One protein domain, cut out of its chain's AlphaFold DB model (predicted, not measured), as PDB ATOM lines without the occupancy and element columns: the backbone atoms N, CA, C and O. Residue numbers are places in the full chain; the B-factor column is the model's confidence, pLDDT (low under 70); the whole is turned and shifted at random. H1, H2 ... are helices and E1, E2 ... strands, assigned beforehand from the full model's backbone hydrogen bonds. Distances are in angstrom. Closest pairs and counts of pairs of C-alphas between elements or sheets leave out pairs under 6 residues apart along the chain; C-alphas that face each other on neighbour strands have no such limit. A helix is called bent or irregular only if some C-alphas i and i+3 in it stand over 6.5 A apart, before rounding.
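What this domain is: This is residues 137 to 292 of the 384 residues of an uncharacterized protein of Nosema ceranae (UniProt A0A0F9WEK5). A long, kinked helix, H7, runs through the middle, with H1, H2 and H5 packed on it and H4 between H2 and H5. A small parallel two-strand ribbon, E1 and E2, sits along H7, E2 next to it. The 156 printed residues, with seven named helices and two strands in the order E1 H1 H2 H3 H4 H5 H6 H7 E2, are mostly helix, compact with radius of gyration of the C-alphas 15.6 A, and span 44 by 39 by 28 A.

How they stand to each other: E1, residues 137 to 141, and E2, residues 286 to 291, are parallel neighbours, N 139 to O 288 being 2.9 A, within hydrogen-bond range; with the seven helices between them they form a strand-helix-strand unit. H1, residues 145 to 162, touches H7, residues 256 to 280, at a steep tilt of 40 degrees, closest C-alphas Asn 149 and Asp 261, 7.1 A. H2, residues 164 to 180, touches H4, residues 204 to 218, at a shallow tilt of 29 degrees, opposite ways, closest C-alphas Ile 168 and Ile 215, 5.6 A. H3, residues 185 to 192, touches H2 only at the corner. H4 and H5, residues 225 to 239, are a helical hairpin. H6, residues 243 to 252, is close but not clearly touching H7. Every O i to N i+4 pair is within hydrogen-bond range in H2 to H6, 13 of 14 in H1 and 17 of 21 in H7.

Where its parts are: E1 begins at C-alpha 137 (221.584, 225.273, 361.503). H1 measures 25.3 A and H7 33.5 A; H7 is irregular, C-alphas 262 and 265 being 7.1 A apart, with a kink of 46 degrees near residue 263. E2 ends at C-alpha 291 (234.237, 226.207, 355.769).

The domain as a whole: The printed part has no cut. The link from H3 to H4 is long. Mean pLDDT of the printed part is 71.0, with 72 residues under 70.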
ATOM      1  N   VAL A 137     220.696 224.316 360.832       43.69
ATOM      2  CA  VAL A 137     221.584 225.273 361.503       43.69
ATOM      3  C   VAL A 137     222.848 225.434 360.660       43.69
ATOM      4  O   VAL A 137     223.573 224.472 360.411       43.69
ATOM      5  N   LEU A 138     223.138 226.666 360.246       38.34
ATOM      6  CA  LEU A 138     224.388 227.008 359.566       38.34
ATOM      7  C   LEU A 138     225.437 227.441 360.599       38.34
ATOM      8  O   LEU A 138     225.157 228.309 361.427       38.34
ATOM      9  N   ARG A 139     226.642 226.867 360.534       40.53
ATOM     10  CA  ARG A 139     227.802 227.273 361.343       40.53
ATOM     11  C   ARG A 139     228.944 227.708 360.423       40.53
ATOM     12  O   ARG A 139     229.431 226.903 359.631       40.53
ATOM     13  N   LYS A 140     229.359 228.972 360.529       40.38
ATOM     14  CA  LYS A 140     230.465 229.574 359.761       40.38
ATOM     15  C   LYS A 140     231.754 229.483 360.579       40.38
ATOM     16  O   LYS A 140     231.746 229.839 361.755       40.38
ATOM     17  N   TYR A 141     232.845 229.030 359.965       41.91
ATOM     18  CA  TYR A 141     234.176 228.976 360.583       41.91
ATOM     19  C   TYR A 141     235.182 229.722 359.696       41.91
ATOM     20  O   TYR A 141     235.225 229.489 358.490       41.91
ATOM     21  N   LEU A 142     235.971 230.616 360.298       38.72
ATOM     22  CA  LEU A 142     236.875 231.558 359.621       38.72
ATOM     23  C   LEU A 142     238.332 231.314 360.051       38.72
ATOM     24  O   LEU A 142     238.878 232.082 360.837       38.72
ATOM     25  N   GLU A 143     238.945 230.227 359.576       39.94
ATOM     26  CA  GLU A 143     240.315 229.827 359.948       39.94
ATOM     27  C   GLU A 143     241.049 229.149 358.770       39.94
ATOM     28  O   GLU A 143     240.411 228.559 357.893       39.94
ATOM     29  N   ASP A 144     242.387 229.235 358.747       40.41
ATOM     30  CA  ASP A 144     243.239 228.742 357.651       40.41
ATOM     31  C   ASP A 144     243.167 227.214 357.465       40.41
ATOM     32  O   ASP A 144     243.245 226.426 358.406       40.41
ATOM     33  N   THR A 145     242.995 226.775 356.217       49.34
ATOM     34  CA  THR A 145     242.303 225.507 355.929       49.34
ATOM     35  C   THR A 145     243.146 224.239 355.896       49.34
ATOM     36  O   THR A 145     242.575 223.144 355.909       49.34
ATOM     37  N   ASP A 146     244.466 224.346 355.810       46.16
ATOM     38  CA  ASP A 146     245.298 223.207 355.409       46.16
ATOM     39  C   ASP A 146     245.557 222.254 356.592       46.16
ATOM     40  O   ASP A 146     245.259 221.060 356.491       46.16
ATOM     41  N   ASP A 147     245.971 222.777 357.754       49.81
ATOM     42  CA  ASP A 147     246.118 221.985 358.989       49.81
ATOM     43  C   ASP A 147     244.758 221.520 359.547       49.81
ATOM     44  O   ASP A 147     244.597 220.358 359.938       49.81
ATOM     45  N   LEU A 148     243.735 222.385 359.502       54.31
ATOM     46  CA  LEU A 148     242.392 222.078 360.010       54.31
ATOM     47  C   LEU A 148     241.739 220.883 359.309       54.31
ATOM     48  O   LEU A 148     240.996 220.128 359.938       54.31
ATOM     49  N   ASN A 149     241.997 220.676 358.017       55.69
ATOM     50  CA  ASN A 149     241.441 219.531 357.298       55.69
ATOM     51  C   ASN A 149     242.077 218.203 357.735       55.69
ATOM     52  O   ASN A 149     241.375 217.191 357.782       55.69
ATOM     53  N   LEU A 150     243.365 218.184 358.087       63.94
ATOM     54  CA  LEU A 150     244.023 217.002 358.655       63.94
ATOM     55  C   LEU A 150     243.540 216.733 360.084       63.94
ATOM     56  O   LEU A 150     243.193 215.594 360.412       63.94
ATOM     57  N   GLU A 151     243.442 217.777 360.907       65.31
ATOM     58  CA  GLU A 151     242.964 217.666 362.284       65.31
ATOM     59  C   GLU A 151     241.503 217.191 362.347       65.31
ATOM     60  O   GLU A 151     241.199 216.231 363.055       65.31
ATOM     61  N   ARG A 152     240.602 217.755 361.533       63.81
ATOM     62  CA  ARG A 152     239.188 217.334 361.468       63.81
ATOM     63  C   ARG A 152     239.009 215.897 360.994       63.81
ATOM     64  O   ARG A 152     238.169 215.189 361.545       63.81
ATOM     65  N   ARG A 153     239.800 215.432 360.019       68.00
ATOM     66  CA  ARG A 153     239.804 214.009 359.622       68.00
ATOM     67  C   ARG A 153     240.193 213.123 360.790       68.00
ATOM     68  O   ARG A 153     239.539 212.111 361.014       68.00
ATOM     69  N   LYS A 154     241.239 213.504 361.525       70.50
ATOM     70  CA  LYS A 154     241.687 212.764 362.701       70.50
ATOM     71  C   LYS A 154     240.594 212.736 363.772       70.50
ATOM     72  O   LYS A 154     240.199 211.647 364.164       70.50
ATOM     73  N   ILE A 155     240.025 213.887 364.139       71.38
ATOM     74  CA  ILE A 155     238.916 214.001 365.103       71.38
ATOM     75  C   ILE A 155     237.718 213.136 364.686       71.38
ATOM     76  O   ILE A 155     237.174 212.410 365.515       71.38
ATOM     77  N   PHE A 156     237.312 213.171 363.413       76.19
ATOM     78  CA  PHE A 156     236.181 212.379 362.924       76.19
ATOM     79  C   PHE A 156     236.475 210.872 362.948       76.19
ATOM     80  O   PHE A 156     235.646 210.095 363.415       76.19
ATOM     81  N   LEU A 157     237.661 210.443 362.507       78.19
ATOM     82  CA  LEU A 157     238.067 209.034 362.568       78.19
ATOM     83  C   LEU A 157     238.207 208.540 364.016       78.19
ATOM     84  O   LEU A 157     237.736 207.448 364.325       78.19
ATOM     85  N   ASP A 158     238.798 209.341 364.903       76.69
ATOM     86  CA  ASP A 158     238.913 209.040 366.333       76.69
ATOM     87  C   ASP A 158     237.513 208.949 366.973       76.69
ATOM     88  O   ASP A 158     237.240 208.020 367.732       76.69
ATOM     89  N   HIS A 159     236.578 209.838 366.615       80.12
ATOM     90  CA  HIS A 159     235.176 209.755 367.040       80.12
ATOM     91  C   HIS A 159     234.494 208.465 366.552       80.12
ATOM     92  O   HIS A 159     233.826 207.808 367.352       80.12
ATOM     93  N   LEU A 160     234.699 208.062 365.289       78.31
ATOM     94  CA  LEU A 160     234.147 206.807 364.759       78.31
ATOM     95  C   LEU A 160     234.659 205.569 365.509       78.31
ATOM     96  O   LEU A 160     233.912 204.616 365.718       78.31
ATOM     97  N   LEU A 161     235.935 205.575 365.894       83.31
ATOM     98  CA  LEU A 161     236.582 204.469 366.600       83.31
ATOM     99  C   LEU A 161     236.164 204.404 368.071       83.31
ATOM    100  O   LEU A 161     235.905 203.318 368.586       83.31
ATOM    101  N   ASN A 162     236.065 205.557 368.734       83.31
ATOM    102  CA  ASN A 162     235.708 205.646 370.149       83.31
ATOM    103  C   ASN A 162     234.222 205.339 370.413       83.31
ATOM    104  O   ASN A 162     233.898 204.849 371.489       83.31
ATOM    105  N   ASN A 163     233.335 205.573 369.437       82.69
ATOM    106  CA  ASN A 163     231.881 205.363 369.560       82.69
ATOM    107  C   ASN A 163     231.376 204.248 368.621       82.69
ATOM    108  O   ASN A 163     230.234 204.255 368.161       82.69
ATOM    109  N   LYS A 164     232.253 203.285 368.307       87.38
ATOM    110  CA  LYS A 164     232.070 202.261 367.264       87.38
ATOM    111  C   LYS A 164     230.726 201.532 367.331       87.38
ATOM    112  O   LYS A 164     230.043 201.410 366.316       87.38
ATOM    113  N   ASP A 165     230.358 201.053 368.516       89.19
ATOM    114  CA  ASP A 165     229.163 200.229 368.709       89.19
ATOM    115  C   ASP A 165     227.875 201.064 368.601       89.19
ATOM    116  O   ASP A 165     226.899 200.620 368.000       89.19
ATOM    117  N   GLU A 166     227.892 202.311 369.086       88.06
ATOM    118  CA  GLU A 166     226.797 203.274 368.909       88.06
ATOM    119  C   GLU A 166     226.580 203.597 367.426       88.06
ATOM    120  O   GLU A 166     225.458 203.532 366.927       88.06
ATOM    121  N   ILE A 167     227.659 203.863 366.685       87.12
ATOM    122  CA  ILE A 167     227.590 204.167 365.252       87.12
ATOM    123  C   ILE A 167     227.098 202.961 364.451       87.12
ATOM    124  O   ILE A 167     226.313 203.145 363.521       87.12
ATOM    125  N   ILE A 168     227.505 201.738 364.804       89.50
ATOM    126  CA  ILE A 168     226.959 200.513 364.203       89.50
ATOM    127  C   ILE A 168     225.448 200.434 364.449       89.50
ATOM    128  O   ILE A 168     224.702 200.273 363.484       89.50
ATOM    129  N   ASN A 169     224.991 200.607 365.691       91.56
ATOM    130  CA  ASN A 169     223.569 200.535 366.041       91.56
ATOM    131  C   ASN A 169     222.746 201.610 365.309       91.56
ATOM    132  O   ASN A 169     221.741 201.292 364.672       91.56
ATOM    133  N   ASN A 170     223.212 202.861 365.312       88.69
ATOM    134  CA  ASN A 170     222.563 203.973 364.613       88.69
ATOM    135  C   ASN A 170     222.546 203.758 363.089       88.69
ATOM    136  O   ASN A 170     221.555 204.068 362.432       88.69
ATOM    137  N   SER A 171     223.601 203.166 362.520       90.69
ATOM    138  CA  SER A 171     223.649 202.796 361.099       90.69
ATOM    139  C   SER A 171     222.680 201.657 360.762       90.69
ATOM    140  O   SER A 171     222.056 201.673 359.703       90.69
ATOM    141  N   GLU A 172     222.532 200.657 361.635       91.94
ATOM    142  CA  GLU A 172     221.575 199.558 361.445       91.94
ATOM    143  C   GLU A 172     220.124 200.041 361.554       91.94
ATOM    144  O   GLU A 172     219.285 199.634 360.744       91.94
ATOM    145  N   GLN A 173     219.840 200.959 362.479       88.06
ATOM    146  CA  GLN A 173     218.540 201.616 362.585       88.06
ATOM    147  C   GLN A 173     218.238 202.466 361.340       88.06
ATOM    148  O   GLN A 173     217.210 202.239 360.704       88.06
ATOM    149  N   LEU A 174     219.174 203.324 360.904       87.56
ATOM    150  CA  LEU A 174     219.065 204.104 359.660       87.56
ATOM    151  C   LEU A 174     218.726 203.221 358.450       87.56
ATOM    152  O   LEU A 174     217.865 203.554 357.639       87.56
ATOM    153  N   LEU A 175     219.395 202.071 358.324       90.31
ATOM    154  CA  LEU A 175     219.147 201.124 357.240       90.31
ATOM    155  C   LEU A 175     217.766 200.468 357.337       90.31
ATOM    156  O   LEU A 175     217.137 200.255 356.301       90.31
ATOM    157  N   ASN A 176     217.289 200.135 358.538       87.88
ATOM    158  CA  ASN A 176     215.937 199.606 358.725       87.88
ATOM    159  C   ASN A 176     214.879 200.651 358.347       87.88
ATOM    160  O   ASN A 176     213.963 200.324 357.591       87.88
ATOM    161  N   ASP A 177     215.043 201.895 358.793       82.50
ATOM    162  CA  ASP A 177     214.144 203.000 358.456       82.50
ATOM    163  C   ASP A 177     214.098 203.261 356.943       82.50
ATOM    164  O   ASP A 177     213.020 203.294 356.354       82.50
ATOM    165  N   LEU A 178     215.254 203.319 356.276       79.75
ATOM    166  CA  LEU A 178     215.337 203.570 354.832       79.75
ATOM    167  C   LEU A 178     214.882 202.403 353.933       79.75
ATOM    168  O   LEU A 178     214.670 202.626 352.742       79.75
ATOM    169  N   THR A 179     214.779 201.166 354.440       81.69
ATOM    170  CA  THR A 179     214.512 199.978 353.589       81.69
ATOM    171  C   THR A 179     213.298 199.140 353.972       81.69
ATOM    172  O   THR A 179     212.818 198.376 353.134       81.69
ATOM    173  N   LYS A 180     212.804 199.239 355.210       74.81
ATOM    174  CA  LYS A 180     211.715 198.391 355.731       74.81
ATOM    175  C   LYS A 180     210.553 199.184 356.320       74.81
ATOM    176  O   LYS A 180     209.474 198.614 356.452       74.81
ATOM    177  N   ASN A 181     210.756 200.454 356.669       69.88
ATOM    178  CA  ASN A 181     209.745 201.289 357.309       69.88
ATOM    179  C   ASN A 181     209.414 202.521 356.440       69.88
ATOM    180  O   ASN A 181     209.928 203.609 356.696       69.88
ATOM    181  N   PRO A 182     208.563 202.383 355.404       58.69
ATOM    182  CA  PRO A 182     208.229 203.495 354.510       58.69
ATOM    183  C   PRO A 182     207.461 204.634 355.201       58.69
ATOM    184  O   PRO A 182     207.397 205.720 354.638       58.69
ATOM    185  N   GLU A 183     206.907 204.398 356.395       60.00
ATOM    186  CA  GLU A 183     206.250 205.404 357.245       60.00
ATOM    187  C   GLU A 183     207.233 206.096 358.211       60.00
ATOM    188  O   GLU A 183     206.835 206.945 359.007       60.00
ATOM    189  N   SER A 184     208.529 205.754 358.167       64.06
ATOM    190  CA  SER A 184     209.546 206.388 359.009       64.06
ATOM    191  C   SER A 184     209.623 207.889 358.732       64.06
ATOM    192  O   SER A 184     209.788 208.317 357.583       64.06
ATOM    193  N   SER A 185     209.585 208.700 359.793       59.44
ATOM    194  CA  SER A 185     209.742 210.156 359.704       59.44
ATOM    195  C   SER A 185     211.051 210.557 359.023       59.44
ATOM    196  O   SER A 185     211.094 211.583 358.349       59.44
ATOM    197  N   LEU A 186     212.093 209.725 359.131       63.59
ATOM    198  CA  LEU A 186     213.389 209.907 358.479       63.59
ATOM    199  C   LEU A 186     213.315 209.669 356.961       63.59
ATOM    200  O   LEU A 186     213.916 210.416 356.187       63.59
ATOM    201  N   PHE A 187     212.551 208.665 356.520       64.06
ATOM    202  CA  PHE A 187     212.316 208.412 355.096       64.06
ATOM    203  C   PHE A 187     211.492 209.541 354.464       64.06
ATOM    204  O   PHE A 187     211.863 210.042 353.403       64.06
ATOM    205  N   HIS A 188     210.433 210.000 355.140       58.72
ATOM    206  CA  HIS A 188     209.650 211.165 354.715       58.72
ATOM    207  C   HIS A 188     210.496 212.445 354.664       58.72
ATOM    208  O   HIS A 188     210.571 213.076 353.614       58.72
ATOM    209  N   SER A 189     211.224 212.749 355.742       57.38
ATOM    210  CA  SER A 189     212.155 213.883 355.860       57.38
ATOM    211  C   SER A 189     213.096 214.022 354.657       57.38
ATOM    212  O   SER A 189     213.197 215.081 354.036       57.38
ATOM    213  N   LEU A 190     213.789 212.940 354.293       58.72
ATOM    214  CA  LEU A 190     214.729 212.952 353.168       58.72
ATOM    215  C   LEU A 190     214.015 213.048 351.805       58.72
ATOM    216  O   LEU A 190     214.579 213.580 350.843       58.72
ATOM    217  N   LYS A 191     212.780 212.534 351.708       56.12
ATOM    218  CA  LYS A 191     212.013 212.403 350.461       56.12
ATOM    219  C   LYS A 191     211.249 213.664 350.079       56.12
ATOM    220  O   LYS A 191     211.239 214.007 348.898       56.12
ATOM    221  N   GLU A 192     210.642 214.338 351.048       50.09
ATOM    222  CA  GLU A 192     209.897 215.589 350.843       50.09
ATOM    223  C   GLU A 192     210.872 216.755 350.610       50.09
ATOM    224  O   GLU A 192     210.663 217.585 349.725       50.09
ATOM    225  N   GLY A 193     212.072 216.673 351.197       47.41
ATOM    226  CA  GLY A 193     213.226 217.451 350.749       47.41
ATOM    227  C   GLY A 193     213.643 218.586 351.673       47.41
ATOM    228  O   GLY A 193     214.420 219.441 351.241       47.41
ATOM    229  N   ASP A 194     213.185 218.541 352.925       43.59
ATOM    230  CA  ASP A 194     213.568 219.426 354.032       43.59
ATOM    231  C   ASP A 194     215.078 219.449 354.317       43.59
ATOM    232  O   ASP A 194     215.591 220.373 354.951       43.59
ATOM    233  N   TYR A 195     215.803 218.434 353.837       51.81
ATOM    234  CA  TYR A 195     217.223 218.235 354.089       51.81
ATOM    235  C   TYR A 195     218.009 218.091 352.782       51.81
ATOM    236  O   TYR A 195     217.572 217.471 351.809       51.81
ATOM    237  N   ILE A 196     219.211 218.667 352.773       54.44
ATOM    238  CA  ILE A 196     220.158 218.619 351.655       54.44
ATOM    239  C   ILE A 196     221.384 217.834 352.129       54.44
ATOM    240  O   ILE A 196     221.919 218.107 353.197       54.44
ATOM    241  N   LEU A 197     221.851 216.866 351.345       63.50
ATOM    242  CA  LEU A 197     223.100 216.151 351.621       63.50
ATOM    243  C   LEU A 197     224.121 216.562 350.563       63.50
ATOM    244  O   LEU A 197     223.891 216.378 349.367       63.50
ATOM    245  N   ALA A 198     225.229 217.168 350.983       63.91
ATOM    246  CA  ALA A 198     226.171 217.826 350.080       63.91
ATOM    247  C   ALA A 198     226.951 216.827 349.211       63.91
ATOM    248  O   ALA A 198     227.277 217.115 348.057       63.91
ATOM    249  N   PHE A 199     227.249 215.643 349.744       67.19
ATOM    250  CA  PHE A 199     227.908 214.559 349.026       67.19
ATOM    251  C   PHE A 199     226.940 213.458 348.602       67.19
ATOM    252  O   PHE A 199     227.044 212.952 347.479       67.19
ATOM    253  N   PHE A 200     226.028 213.041 349.482       69.00
ATOM    254  CA  PHE A 200     225.106 211.945 349.172       69.00
ATOM    255  C   PHE A 200     223.974 212.353 348.228       69.00
ATOM    256  O   PHE A 200     223.486 211.482 347.505       69.00
ATOM    257  N   ASP A 201     223.629 213.647 348.165       66.94
ATOM    258  CA  ASP A 201     222.433 214.137 347.467       66.94
ATOM    259  C   ASP A 201     221.183 213.364 347.959       66.94
ATOM    260  O   ASP A 201     221.189 212.784 349.048       66.94
ATOM    261  N   ARG A 202     220.105 213.294 347.180       67.06
ATOM    262  CA  ARG A 202     218.929 212.452 347.474       67.06
ATOM    263  C   ARG A 202     219.102 210.992 347.011       67.06
ATOM    264  O   ARG A 202     218.123 210.316 346.704       67.06
ATOM    265  N   ASN A 203     220.338 210.492 346.907       74.31
ATOM    266  CA  ASN A 203     220.614 209.142 346.406       74.31
ATOM    267  C   ASN A 203     220.566 208.095 347.537       74.31
ATOM    268  O   ASN A 203     221.581 207.752 348.147       74.31
ATOM    269  N   TYR A 204     219.367 207.564 347.787       78.88
ATOM    270  CA  TYR A 204     219.110 206.542 348.807       78.88
ATOM    271  C   TYR A 204     219.964 205.288 348.648       78.88
ATOM    272  O   TYR A 204     220.530 204.824 349.633       78.88
ATOM    273  N   ASP A 205     220.123 204.764 347.430       83.56
ATOM    274  CA  ASP A 205     220.936 203.566 347.196       83.56
ATOM    275  C   ASP A 205     222.403 203.805 347.571       83.56
ATOM    276  O   ASP A 205     223.043 202.947 348.182       83.56
ATOM    277  N   LYS A 206     222.936 204.997 347.280       88.12
ATOM    278  CA  LYS A 206     224.280 205.418 347.698       88.12
ATOM    279  C   LYS A 206     224.398 205.506 349.225       88.12
ATOM    280  O   LYS A 206     225.401 205.039 349.763       88.12
ATOM    281  N   ILE A 207     223.396 206.049 349.922       86.19
ATOM    282  CA  ILE A 207     223.345 206.106 351.398       86.19
ATOM    283  C   ILE A 207     223.294 204.684 351.985       86.19
ATOM    284  O   ILE A 207     224.127 204.314 352.812       86.19
ATOM    285  N   ILE A 208     222.369 203.851 351.509       89.31
ATOM    286  CA  ILE A 208     222.157 202.469 351.962       89.31
ATOM    287  C   ILE A 208     223.419 201.622 351.756       89.31
ATOM    288  O   ILE A 208     223.852 200.907 352.662       89.31
ATOM    289  N   ASN A 209     224.037 201.694 350.575       92.69
ATOM    290  CA  ASN A 209     225.247 200.929 350.270       92.69
ATOM    291  C   ASN A 209     226.460 201.423 351.069       92.69
ATOM    292  O   ASN A 209     227.276 200.604 351.507       92.69
ATOM    293  N   PHE A 210     226.559 202.733 351.315       95.38
ATOM    294  CA  PHE A 210     227.574 203.298 352.197       95.38
ATOM    295  C   PHE A 210     227.459 202.762 353.625       95.38
ATOM    296  O   PHE A 210     228.425 202.186 354.120       95.38
ATOM    297  N   PHE A 211     226.294 202.880 354.272       94.75
ATOM    298  CA  PHE A 211     226.142 202.463 355.671       94.75
ATOM    299  C   PHE A 211     226.273 200.947 355.855       94.75
ATOM    300  O   PHE A 211     226.920 200.511 356.806       94.75
ATOM    301  N   LYS A 212     225.798 200.132 354.900       95.06
ATOM    302  CA  LYS A 212     226.085 198.682 354.875       95.06
ATOM    303  C   LYS A 212     227.590 198.400 354.879       95.06
ATOM    304  O   LYS A 212     228.053 197.545 355.629       95.06
ATOM    305  N   SER A 213     228.351 199.123 354.058       95.50
ATOM    306  CA  SER A 213     229.803 198.943 353.952       95.50
ATOM    307  C   SER A 213     230.541 199.479 355.185       95.50
ATOM    308  O   SER A 213     231.468 198.832 355.665       95.50
ATOM    309  N   LEU A 214     230.099 200.611 355.746       94.38
ATOM    310  CA  LEU A 214     230.654 201.195 356.970       94.38
ATOM    311  C   LEU A 214     230.503 200.238 358.163       94.38
ATOM    312  O   LEU A 214     231.480 200.004 358.868       94.38
ATOM    313  N   ILE A 215     229.324 199.632 358.353       94.44
ATOM    314  CA  ILE A 215     229.091 198.634 359.414       94.44
ATOM    315  C   ILE A 215     230.055 197.448 359.276       94.44
ATOM    316  O   ILE A 215     230.615 197.000 360.275       94.44
ATOM    317  N   LEU A 216     230.271 196.944 358.055       93.44
ATOM    318  CA  LEU A 216     231.202 195.835 357.814       93.44
ATOM    319  C   LEU A 216     232.641 196.206 358.195       93.44
ATOM    320  O   LEU A 216     233.300 195.417 358.867       93.44
ATOM    321  N   VAL A 217     233.103 197.407 357.829       92.56
ATOM    322  CA  VAL A 217     234.441 197.897 358.203       92.56
ATOM    323  C   VAL A 217     234.556 198.075 359.722       92.56
ATOM    324  O   VAL A 217     235.511 197.585 360.314       92.56
ATOM    325  N   LEU A 218     233.577 198.705 360.381       90.44
ATOM    326  CA  LEU A 218     233.598 198.927 361.837       90.44
ATOM    327  C   LEU A 218     233.507 197.618 362.648       90.44
ATOM    328  O   LEU A 218     234.057 197.528 363.747       90.44
ATOM    329  N   LYS A 219     232.859 196.571 362.123       90.38
ATOM    330  CA  LYS A 219     232.812 195.249 362.772       90.38
ATOM    331  C   LYS A 219     234.138 194.482 362.705       90.38
ATOM    332  O   LYS A 219     234.292 193.504 363.439       90.38
ATOM    333  N   GLU A 220     235.124 194.923 361.921       85.69
ATOM    334  CA  GLU A 220     236.470 194.355 361.993       85.69
ATOM    335  C   GLU A 220     237.154 194.688 363.333       85.69
ATOM    336  O   GLU A 220     237.393 195.849 363.666       85.69
ATOM    337  N   ASN A 221     237.556 193.664 364.090       68.19
ATOM    338  CA  ASN A 221     238.442 193.834 365.243       68.19
ATOM    339  C   ASN A 221     239.907 193.761 364.788       68.19
ATOM    340  O   ASN A 221     240.537 192.704 364.842       68.19
ATOM    341  N   ASN A 222     240.445 194.891 364.326       73.19
ATOM    342  CA  ASN A 222     241.828 195.021 363.867       73.19
ATOM    343  C   ASN A 222     242.482 196.298 364.431       73.19
ATOM    344  O   ASN A 222     241.832 197.333 364.548       73.19
ATOM    345  N   LYS A 223     243.783 196.239 364.745       71.62
ATOM    346  CA  LYS A 223     244.590 197.408 365.133       71.62
ATOM    347  C   LYS A 223     244.744 198.420 363.989       71.62
ATOM    348  O   LYS A 223     244.838 199.612 364.253       71.62
ATOM    349  N   ASP A 224     244.670 197.965 362.737       81.44
ATOM    350  CA  ASP A 224     244.797 198.809 361.537       81.44
ATOM    351  C   ASP A 224     243.462 199.439 361.079       81.44
ATOM    352  O   ASP A 224     243.324 199.867 359.929       81.44
ATOM    353  N   LEU A 225     242.445 199.487 361.950       83.69
ATOM    354  CA  LEU A 225     241.103 199.955 361.586       83.69
ATOM    355  C   LEU A 225     241.083 201.435 361.154       83.69
ATOM    356  O   LEU A 225     240.338 201.786 360.242       83.69
ATOM    357  N   GLN A 226     241.931 202.296 361.728       83.75
ATOM    358  CA  GLN A 226     241.977 203.723 361.375       83.75
ATOM    359  C   GLN A 226     242.472 203.974 359.927       83.75
ATOM    360  O   GLN A 226     241.735 204.612 359.167       83.75
ATOM    361  N   PRO A 227     243.626 203.431 359.470       85.06
ATOM    362  CA  PRO A 227     244.002 203.464 358.052       85.06
ATOM    363  C   PRO A 227     242.967 202.823 357.118       85.06
ATOM    364  O   PRO A 227     242.721 203.339 356.025       85.06
ATOM    365  N   LYS A 228     242.333 201.715 357.534       87.38
ATOM    366  CA  LYS A 228     241.276 201.060 356.744       87.38
ATOM    367  C   LYS A 228     240.054 201.955 356.553       87.38
ATOM    368  O   LYS A 228     239.591 202.084 355.422       87.38
ATOM    369  N   LEU A 229     239.569 202.600 357.616       88.50
ATOM    370  CA  LEU A 229     238.463 203.560 357.552       88.50
ATOM    371  C   LEU A 229     238.801 204.724 356.618       88.50
ATOM    372  O   LEU A 229     238.002 205.045 355.741       88.50
ATOM    373  N   PHE A 230     239.996 205.310 356.733       87.00
ATOM    374  CA  PHE A 230     240.413 206.390 355.834       87.00
ATOM    375  C   PHE A 230     240.418 205.949 354.361       87.00
ATOM    376  O   PHE A 230     239.814 206.613 353.518       87.00
ATOM    377  N   ASN A 231     241.009 204.792 354.048       89.56
ATOM    378  CA  ASN A 231     241.008 204.249 352.687       89.56
ATOM    379  C   ASN A 231     239.593 203.915 352.187       89.56
ATOM    380  O   ASN A 231     239.292 204.136 351.013       89.56
ATOM    381  N   PHE A 232     238.708 203.423 353.058       92.94
ATOM    382  CA  PHE A 232     237.292 203.219 352.748       92.94
ATOM    383  C   PHE A 232     236.616 204.539 352.345       92.94
ATOM    384  O   PHE A 232     236.003 204.593 351.278       92.94
ATOM    385  N   PHE A 233     236.801 205.618 353.114       89.50
ATOM    386  CA  PHE A 233     236.277 206.944 352.769       89.50
ATOM    387  C   PHE A 233     236.826 207.465 351.439       89.50
ATOM    388  O   PHE A 233     236.045 207.860 350.576       89.50
ATOM    389  N   VAL A 234     238.146 207.427 351.234       89.50
ATOM    390  CA  VAL A 234     238.785 207.900 349.992       89.50
ATOM    391  C   VAL A 234     238.239 207.155 348.769       89.50
ATOM    392  O   VAL A 234     237.841 207.789 347.788       89.50
ATOM    393  N   ASN A 235     238.163 205.823 348.835       92.62
ATOM    394  CA  ASN A 235     237.658 204.993 347.741       92.62
ATOM    395  C   ASN A 235     236.156 205.194 347.504       92.62
ATOM    396  O   ASN A 235     235.725 205.287 346.354       92.62
ATOM    397  N   PHE A 236     235.356 205.303 348.570       93.25
ATOM    398  CA  PHE A 236     233.930 205.593 348.445       93.25
ATOM    399  C   PHE A 236     233.697 206.945 347.767       93.25
ATOM    400  O   PHE A 236     232.910 207.020 346.823       93.25
ATOM    401  N   ILE A 237     234.423 207.988 348.183       87.19
ATOM    402  CA  ILE A 237     234.335 209.327 347.594       87.19
ATOM    403  C   ILE A 237     234.666 209.278 346.102       87.19
ATOM    404  O   ILE A 237     233.857 209.708 345.281       87.19
ATOM    405  N   LYS A 238     235.818 208.694 345.754       90.88
ATOM    406  CA  LYS A 238     236.317 208.591 344.377       90.88
ATOM    407  C   LYS A 238     235.327 207.904 343.438       90.88
ATOM    408  O   LYS A 238     235.108 208.371 342.325       90.88
ATOM    409  N   ASN A 239     234.708 206.821 343.905       90.75
ATOM    410  CA  ASN A 239     233.822 205.991 343.092       90.75
ATOM    411  C   ASN A 239     232.366 206.491 343.052       90.75
ATOM    412  O   ASN A 239     231.586 205.991 342.248       90.75
ATOM    413  N   ASN A 240     231.983 207.453 343.904       88.06
ATOM    414  CA  ASN A 240     230.593 207.907 344.054       88.06
ATOM    415  C   ASN A 240     230.432 209.434 343.939       88.06
ATOM    416  O   ASN A 240     229.474 209.991 344.485       88.06
ATOM    417  N   LEU A 241     231.338 210.132 343.247       77.44
ATOM    418  CA  LEU A 241     231.132 211.540 342.888       77.44
ATOM    419  C   LEU A 241     229.810 211.682 342.119       77.44
ATOM    420  O   LEU A 241     229.610 211.002 341.111       77.44
ATOM    421  N   ASN A 242     228.913 212.562 342.576       65.06
ATOM    422  CA  ASN A 242     227.740 212.942 341.785       65.06
ATOM    423  C   ASN A 242     228.174 213.826 340.600       65.06
ATOM    424  O   ASN A 242     229.321 214.272 340.537       65.06
ATOM    425  N   ARG A 243     227.268 214.081 339.649       66.25
ATOM    426  CA  ARG A 243     227.598 214.851 338.440       66.25
ATOM    427  C   ARG A 243     228.170 216.235 338.761       66.25
ATOM    428  O   ARG A 243     229.146 216.623 338.136       66.25
ATOM    429  N   THR A 244     227.626 216.918 339.768       57.41
ATOM    430  CA  THR A 244     228.151 218.201 340.254       57.41
ATOM    431  C   THR A 244     229.616 218.066 340.661       57.41
ATOM    432  O   THR A 244     230.462 218.721 340.074       57.41
ATOM    433  N   TRP A 245     229.964 217.155 341.571       63.03
ATOM    434  CA  TRP A 245     231.355 216.972 342.006       63.03
ATOM    435  C   TRP A 245     232.298 216.470 340.901       63.03
ATOM    436  O   TRP A 245     233.485 216.783 340.941       63.03
ATOM    437  N   GLN A 246     231.799 215.722 339.909       68.00
ATOM    438  CA  GLN A 246     232.575 215.340 338.719       68.00
ATOM    439  C   GLN A 246     232.877 216.549 337.824       68.00
ATOM    440  O   GLN A 246     234.019 216.728 337.395       68.00
ATOM    441  N   ASP A 247     231.864 217.378 337.559       51.50
ATOM    442  CA  ASP A 247     232.012 218.609 336.790       51.50
ATOM    443  C   ASP A 247     232.936 219.586 337.541       51.50
ATOM    444  O   ASP A 247     233.862 220.119 336.935       51.50
ATOM    445  N   GLU A 248     232.790 219.761 338.855       48.69
ATOM    446  CA  GLU A 248     233.649 220.661 339.639       48.69
ATOM    447  C   GLU A 248     235.106 220.191 339.724       48.69
ATOM    448  O   GLU A 248     236.018 220.989 339.497       48.69
ATOM    449  N   LEU A 249     235.354 218.893 339.932       54.25
ATOM    450  CA  LEU A 249     236.705 218.328 339.843       54.25
ATOM    451  C   LEU A 249     237.339 218.659 338.482       54.25
ATOM    452  O   LEU A 249     238.463 219.153 338.421       54.25
ATOM    453  N   LYS A 250     236.590 218.473 337.390       58.34
ATOM    454  CA  LYS A 250     237.055 218.757 336.027       58.34
ATOM    455  C   LYS A 250     237.304 220.251 335.765       58.34
ATOM    456  O   LYS A 250     238.268 220.576 335.073       58.34
ATOM    457  N   HIS A 251     236.464 221.152 336.279       45.03
ATOM    458  CA  HIS A 251     236.608 222.604 336.079       45.03
ATOM    459  C   HIS A 251     237.667 223.246 336.983       45.03
ATOM    460  O   HIS A 251     238.242 224.268 336.601       45.03
ATOM    461  N   SER A 252     237.940 222.654 338.148       46.00
ATOM    462  CA  SER A 252     238.944 223.145 339.102       46.00
ATOM    463  C   SER A 252     240.385 223.014 338.595       46.00
ATOM    464  O   SER A 252     241.249 223.795 338.990       46.00
ATOM    465  N   GLY A 253     240.657 222.042 337.714       50.56
ATOM    466  CA  GLY A 253     241.986 221.791 337.148       50.56
ATOM    467  C   GLY A 253     243.015 221.204 338.127       50.56
ATOM    468  O   GLY A 253     244.168 221.033 337.738       50.56
ATOM    469  N   ILE A 254     242.615 220.889 339.362       60.97
ATOM    470  CA  ILE A 254     243.457 220.217 340.363       60.97
ATOM    471  C   ILE A 254     243.235 218.701 340.351       60.97
ATOM    472  O   ILE A 254     242.214 218.207 339.866       60.97
ATOM    473  N   ASP A 255     244.205 217.944 340.862       78.69
ATOM    474  CA  ASP A 255     244.079 216.493 340.969       78.69
ATOM    475  C   ASP A 255     243.029 216.071 342.012       78.69
ATOM    476  O   ASP A 255     242.598 216.846 342.871       78.69
ATOM    477  N   PHE A 256     242.601 214.809 341.929       80.38
ATOM    478  CA  PHE A 256     241.570 214.272 342.812       80.38
ATOM    479  C   PHE A 256     241.988 214.239 344.286       80.38
ATOM    480  O   PHE A 256     241.127 214.420 345.146       80.38
ATOM    481  N   ASP A 257     243.259 213.990 344.597       78.69
ATOM    482  CA  ASP A 257     243.692 213.808 345.981       78.69
ATOM    483  C   ASP A 257     243.674 215.148 346.725       78.69
ATOM    484  O   ASP A 257     243.133 215.214 347.832       78.69
ATOM    485  N   VAL A 258     244.111 216.221 346.060       66.75
ATOM    486  CA  VAL A 258     243.974 217.615 346.510       66.75
ATOM    487  C   VAL A 258     242.502 218.056 346.527       66.75
ATOM    488  O   VAL A 258     242.031 218.613 347.520       66.75
ATOM    489  N   PHE A 259     241.723 217.775 345.475       62.78
ATOM    490  CA  PHE A 259     240.315 218.193 345.401       62.78
ATOM    491  C   PHE A 259     239.452 217.554 346.496       62.78
ATOM    492  O   PHE A 259     238.646 218.238 347.132       62.78
ATOM    493  N   LYS A 260     239.638 216.251 346.740       75.25
ATOM    494  CA  LYS A 260     238.998 215.486 347.819       75.25
ATOM    495  C   LYS A 260     239.252 216.114 349.182       75.25
ATOM    496  O   LYS A 260     238.340 216.186 350.010       75.25
ATOM    497  N   ASP A 261     240.497 216.519 349.391       62.88
ATOM    498  CA  ASP A 261     241.028 216.954 350.670       62.88
ATOM    499  C   ASP A 261     240.467 218.286 351.141       62.88
ATOM    500  O   ASP A 261     240.214 218.439 352.339       62.88
ATOM    501  N   PHE A 262     240.217 219.189 350.196       58.41
ATOM    502  CA  PHE A 262     239.567 220.465 350.447       58.41
ATOM    503  C   PHE A 262     238.036 220.359 350.401       58.41
ATOM    504  O   PHE A 262     237.353 220.788 351.333       58.41
ATOM    505  N   ASN A 263     237.480 219.762 349.340       59.34
ATOM    506  CA  ASN A 263     236.066 219.941 348.991       59.34
ATOM    507  C   ASN A 263     235.137 218.803 349.421       59.34
ATOM    508  O   ASN A 263     233.948 219.043 349.620       59.34
ATOM    509  N   LEU A 264     235.631 217.565 349.529       65.31
ATOM    510  CA  LEU A 264     234.753 216.390 349.614       65.31
ATOM    511  C   LEU A 264     234.692 215.770 351.005       65.31
ATOM    512  O   LEU A 264     233.598 215.445 351.461       65.31
ATOM    513  N   LEU A 265     235.828 215.612 351.695       70.31
ATOM    514  CA  LEU A 265     235.858 214.912 352.989       70.31
ATOM    515  C   LEU A 265     234.960 215.582 354.040       70.31
ATOM    516  O   LEU A 265     234.164 214.898 354.677       70.31
ATOM    517  N   ASN A 266     234.998 216.913 354.158       70.31
ATOM    518  CA  ASN A 266     234.144 217.643 355.101       70.31
ATOM    519  C   ASN A 266     232.648 217.512 354.770       70.31
ATOM    520  O   ASN A 266     231.843 217.319 355.680       70.31
ATOM    521  N   CYS A 267     232.267 217.553 353.487       68.81
ATOM    522  CA  CYS A 267     230.885 217.323 353.048       68.81
ATOM    523  C   CYS A 267     230.409 215.912 353.422       68.81
ATOM    524  O   CYS A 267     229.338 215.751 353.997       68.81
ATOM    525  N   VAL A 268     231.235 214.895 353.161       77.31
ATOM    526  CA  VAL A 268     230.937 213.485 353.468       77.31
ATOM    527  C   VAL A 268     230.769 213.270 354.970       77.31
ATOM    528  O   VAL A 268     229.797 212.651 355.393       77.31
ATOM    529  N   PHE A 269     231.685 213.792 355.785       78.62
ATOM    530  CA  PHE A 269     231.627 213.642 357.242       78.62
ATOM    531  C   PHE A 269     230.447 214.403 357.856       78.62
ATOM    532  O   PHE A 269     229.801 213.891 358.771       78.62
ATOM    533  N   THR A 270     230.119 215.583 357.322       71.56
ATOM    534  CA  THR A 270     228.948 216.372 357.739       71.56
ATOM    535  C   THR A 270     227.648 215.632 357.427       71.56
ATOM    536  O   THR A 270     226.816 215.462 358.317       71.56
ATOM    537  N   ASP A 271     227.501 215.119 356.202       75.19
ATOM    538  CA  ASP A 271     226.343 214.321 355.788       75.19
ATOM    539  C   ASP A 271     226.155 213.086 356.688       75.19
ATOM    540  O   ASP A 271     225.053 212.838 357.174       75.19
ATOM    541  N   ILE A 272     227.230 212.334 356.962       81.88
ATOM    542  CA  ILE A 272     227.190 211.153 357.845       81.88
ATOM    543  C   ILE A 272     226.786 211.545 359.265       81.88
ATOM    544  O   ILE A 272     225.940 210.882 359.862       81.88
ATOM    545  N   THR A 273     227.366 212.623 359.799       79.00
ATOM    546  CA  THR A 273     227.045 213.114 361.146       79.00
ATOM    547  C   THR A 273     225.566 213.470 361.239       79.00
ATOM    548  O   THR A 273     224.889 213.007 362.151       79.00
ATOM    549  N   ASN A 274     225.032 214.214 360.268       70.81
ATOM    550  CA  ASN A 274     223.620 214.590 360.252       70.81
ATOM    551  C   ASN A 274     222.687 213.370 360.130       70.81
ATOM    552  O   ASN A 274     221.683 213.304 360.835       70.81
ATOM    553  N   LEU A 275     223.041 212.378 359.305       80.31
ATOM    554  CA  LEU A 275     222.269 211.137 359.151       80.31
ATOM    555  C   LEU A 275     222.266 210.261 360.417       80.31
ATOM    556  O   LEU A 275     221.246 209.651 360.722       80.31
ATOM    557  N   LEU A 276     223.364 210.217 361.177       80.31
ATOM    558  CA  LEU A 276     223.428 209.495 362.457       80.31
ATOM    559  C   LEU A 276     222.726 210.257 363.597       80.31
ATOM    560  O   LEU A 276     222.101 209.647 364.466       80.31
ATOM    561  N   GLN A 277     222.796 211.590 363.586       73.56
ATOM    562  CA  GLN A 277     222.124 212.439 364.572       73.56
ATOM    563  C   GLN A 277     220.597 212.426 364.407       73.56
ATOM    564  O   GLN A 277     219.905 212.346 365.414       73.56
ATOM    565  N   LEU A 278     220.079 212.389 363.171       70.88
ATOM    566  CA  LEU A 278     218.656 212.151 362.863       70.88
ATOM    567  C   LEU A 278     218.081 210.915 363.571       70.88
ATOM    568  O   LEU A 278     216.979 210.953 364.106       70.88
ATOM    569  N   VAL A 279     218.830 209.808 363.549       75.12
ATOM    570  CA  VAL A 279     218.430 208.537 364.177       75.12
ATOM    571  C   VAL A 279     218.424 208.651 365.699       75.12
ATOM    572  O   VAL A 279     217.544 208.108 366.362       75.12
ATOM    573  N   SER A 280     219.407 209.365 366.247       72.25
ATOM    574  CA  SER A 280     219.582 209.540 367.693       72.25
ATOM    575  C   SER A 280     218.575 210.535 368.285       72.25
ATOM    576  O   SER A 280     218.150 210.391 369.431       72.25
ATOM    577  N   TYR A 281     218.191 211.543 367.500       69.00
ATOM    578  CA  TYR A 281     217.353 212.668 367.897       69.00
ATOM    579  C   TYR A 281     216.439 213.061 366.718       69.00
ATOM    580  O   TYR A 281     216.876 213.786 365.823       69.00
ATOM    581  N   PRO A 282     215.160 212.638 366.702       64.75
ATOM    582  CA  PRO A 282     214.247 212.916 365.585       64.75
ATOM    583  C   PRO A 282     214.021 214.409 365.286       64.75
ATOM    584  O   PRO A 282     213.781 214.774 364.140       64.75
ATOM    585  N   ASP A 283     214.157 215.276 366.296       60.22
ATOM    586  CA  ASP A 283     214.067 216.740 366.166       60.22
ATOM    587  C   ASP A 283     215.411 217.408 365.791       60.22
ATOM    588  O   ASP A 283     215.563 218.633 365.881       60.22
ATOM    589  N   TYR A 284     216.433 216.627 365.422       59.50
ATOM    590  CA  TYR A 284     217.763 217.148 365.115       59.50
ATOM    591  C   TYR A 284     217.752 218.065 363.894       59.50
ATOM    592  O   TYR A 284     217.418 217.674 362.774       59.50
ATOM    593  N   LYS A 285     218.230 219.294 364.100       57.00
ATOM    594  CA  LYS A 285     218.488 220.227 363.008       57.00
ATOM    595  C   LYS A 285     219.840 219.935 362.367       57.00
ATOM    596  O   LYS A 285     220.868 220.011 363.042       57.00
ATOM    597  N   PHE A 286     219.838 219.687 361.058       56.25
ATOM    598  CA  PHE A 286     221.044 219.461 360.264       56.25
ATOM    599  C   PHE A 286     222.035 220.593 360.454       56.25
ATOM    600  O   PHE A 286     221.697 221.764 360.287       56.25
ATOM    601  N   GLN A 287     223.275 220.237 360.748       51.81
ATOM    602  CA  GLN A 287     224.356 221.196 360.854       51.81
ATOM    603  C   GLN A 287     225.095 221.217 359.526       51.81
ATOM    604  O   GLN A 287     225.652 220.201 359.110       51.81
ATOM    605  N   PHE A 288     225.102 222.369 358.860       48.25
ATOM    606  CA  PHE A 288     226.022 222.611 357.754       48.25
ATOM    607  C   PHE A 288     227.164 223.462 358.259       48.25
ATOM    608  O   PHE A 288     226.965 224.516 358.870       48.25
ATOM    609  N   TYR A 289     228.362 222.983 357.969       47.56
ATOM    610  CA  TYR A 289     229.594 223.668 358.265       47.56
ATOM    611  C   TYR A 289     230.041 224.395 357.003       47.56
ATOM    612  O   TYR A 289     230.473 223.758 356.040       47.56
ATOM    613  N   ASP A 290     229.900 225.720 356.995       42.50
ATOM    614  CA  ASP A 290     230.466 226.541 355.930       42.50
ATOM    615  C   ASP A 290     231.918 226.849 356.288       42.50
ATOM    616  O   ASP A 290     232.230 227.719 357.109       42.50
ATOM    617  N   PHE A 291     232.798 226.031 355.721       45.22
ATOM    618  CA  PHE A 291     234.237 226.207 355.769       45.22
ATOM    619  C   PHE A 291     234.633 227.026 354.545       45.22
ATOM    620  O   PHE A 291     234.882 226.461 353.478       45.22
ATOM    621  N   ASP A 292     234.637 228.351 354.700       37.47
ATOM    622  CA  ASP A 292     234.989 229.273 353.621       37.47
ATOM    623  C   ASP A 292     236.461 229.033 353.260       37.47
ATOM    624  O   ASP A 292     237.379 229.368 354.015       37.47
TER     625      ASP A 292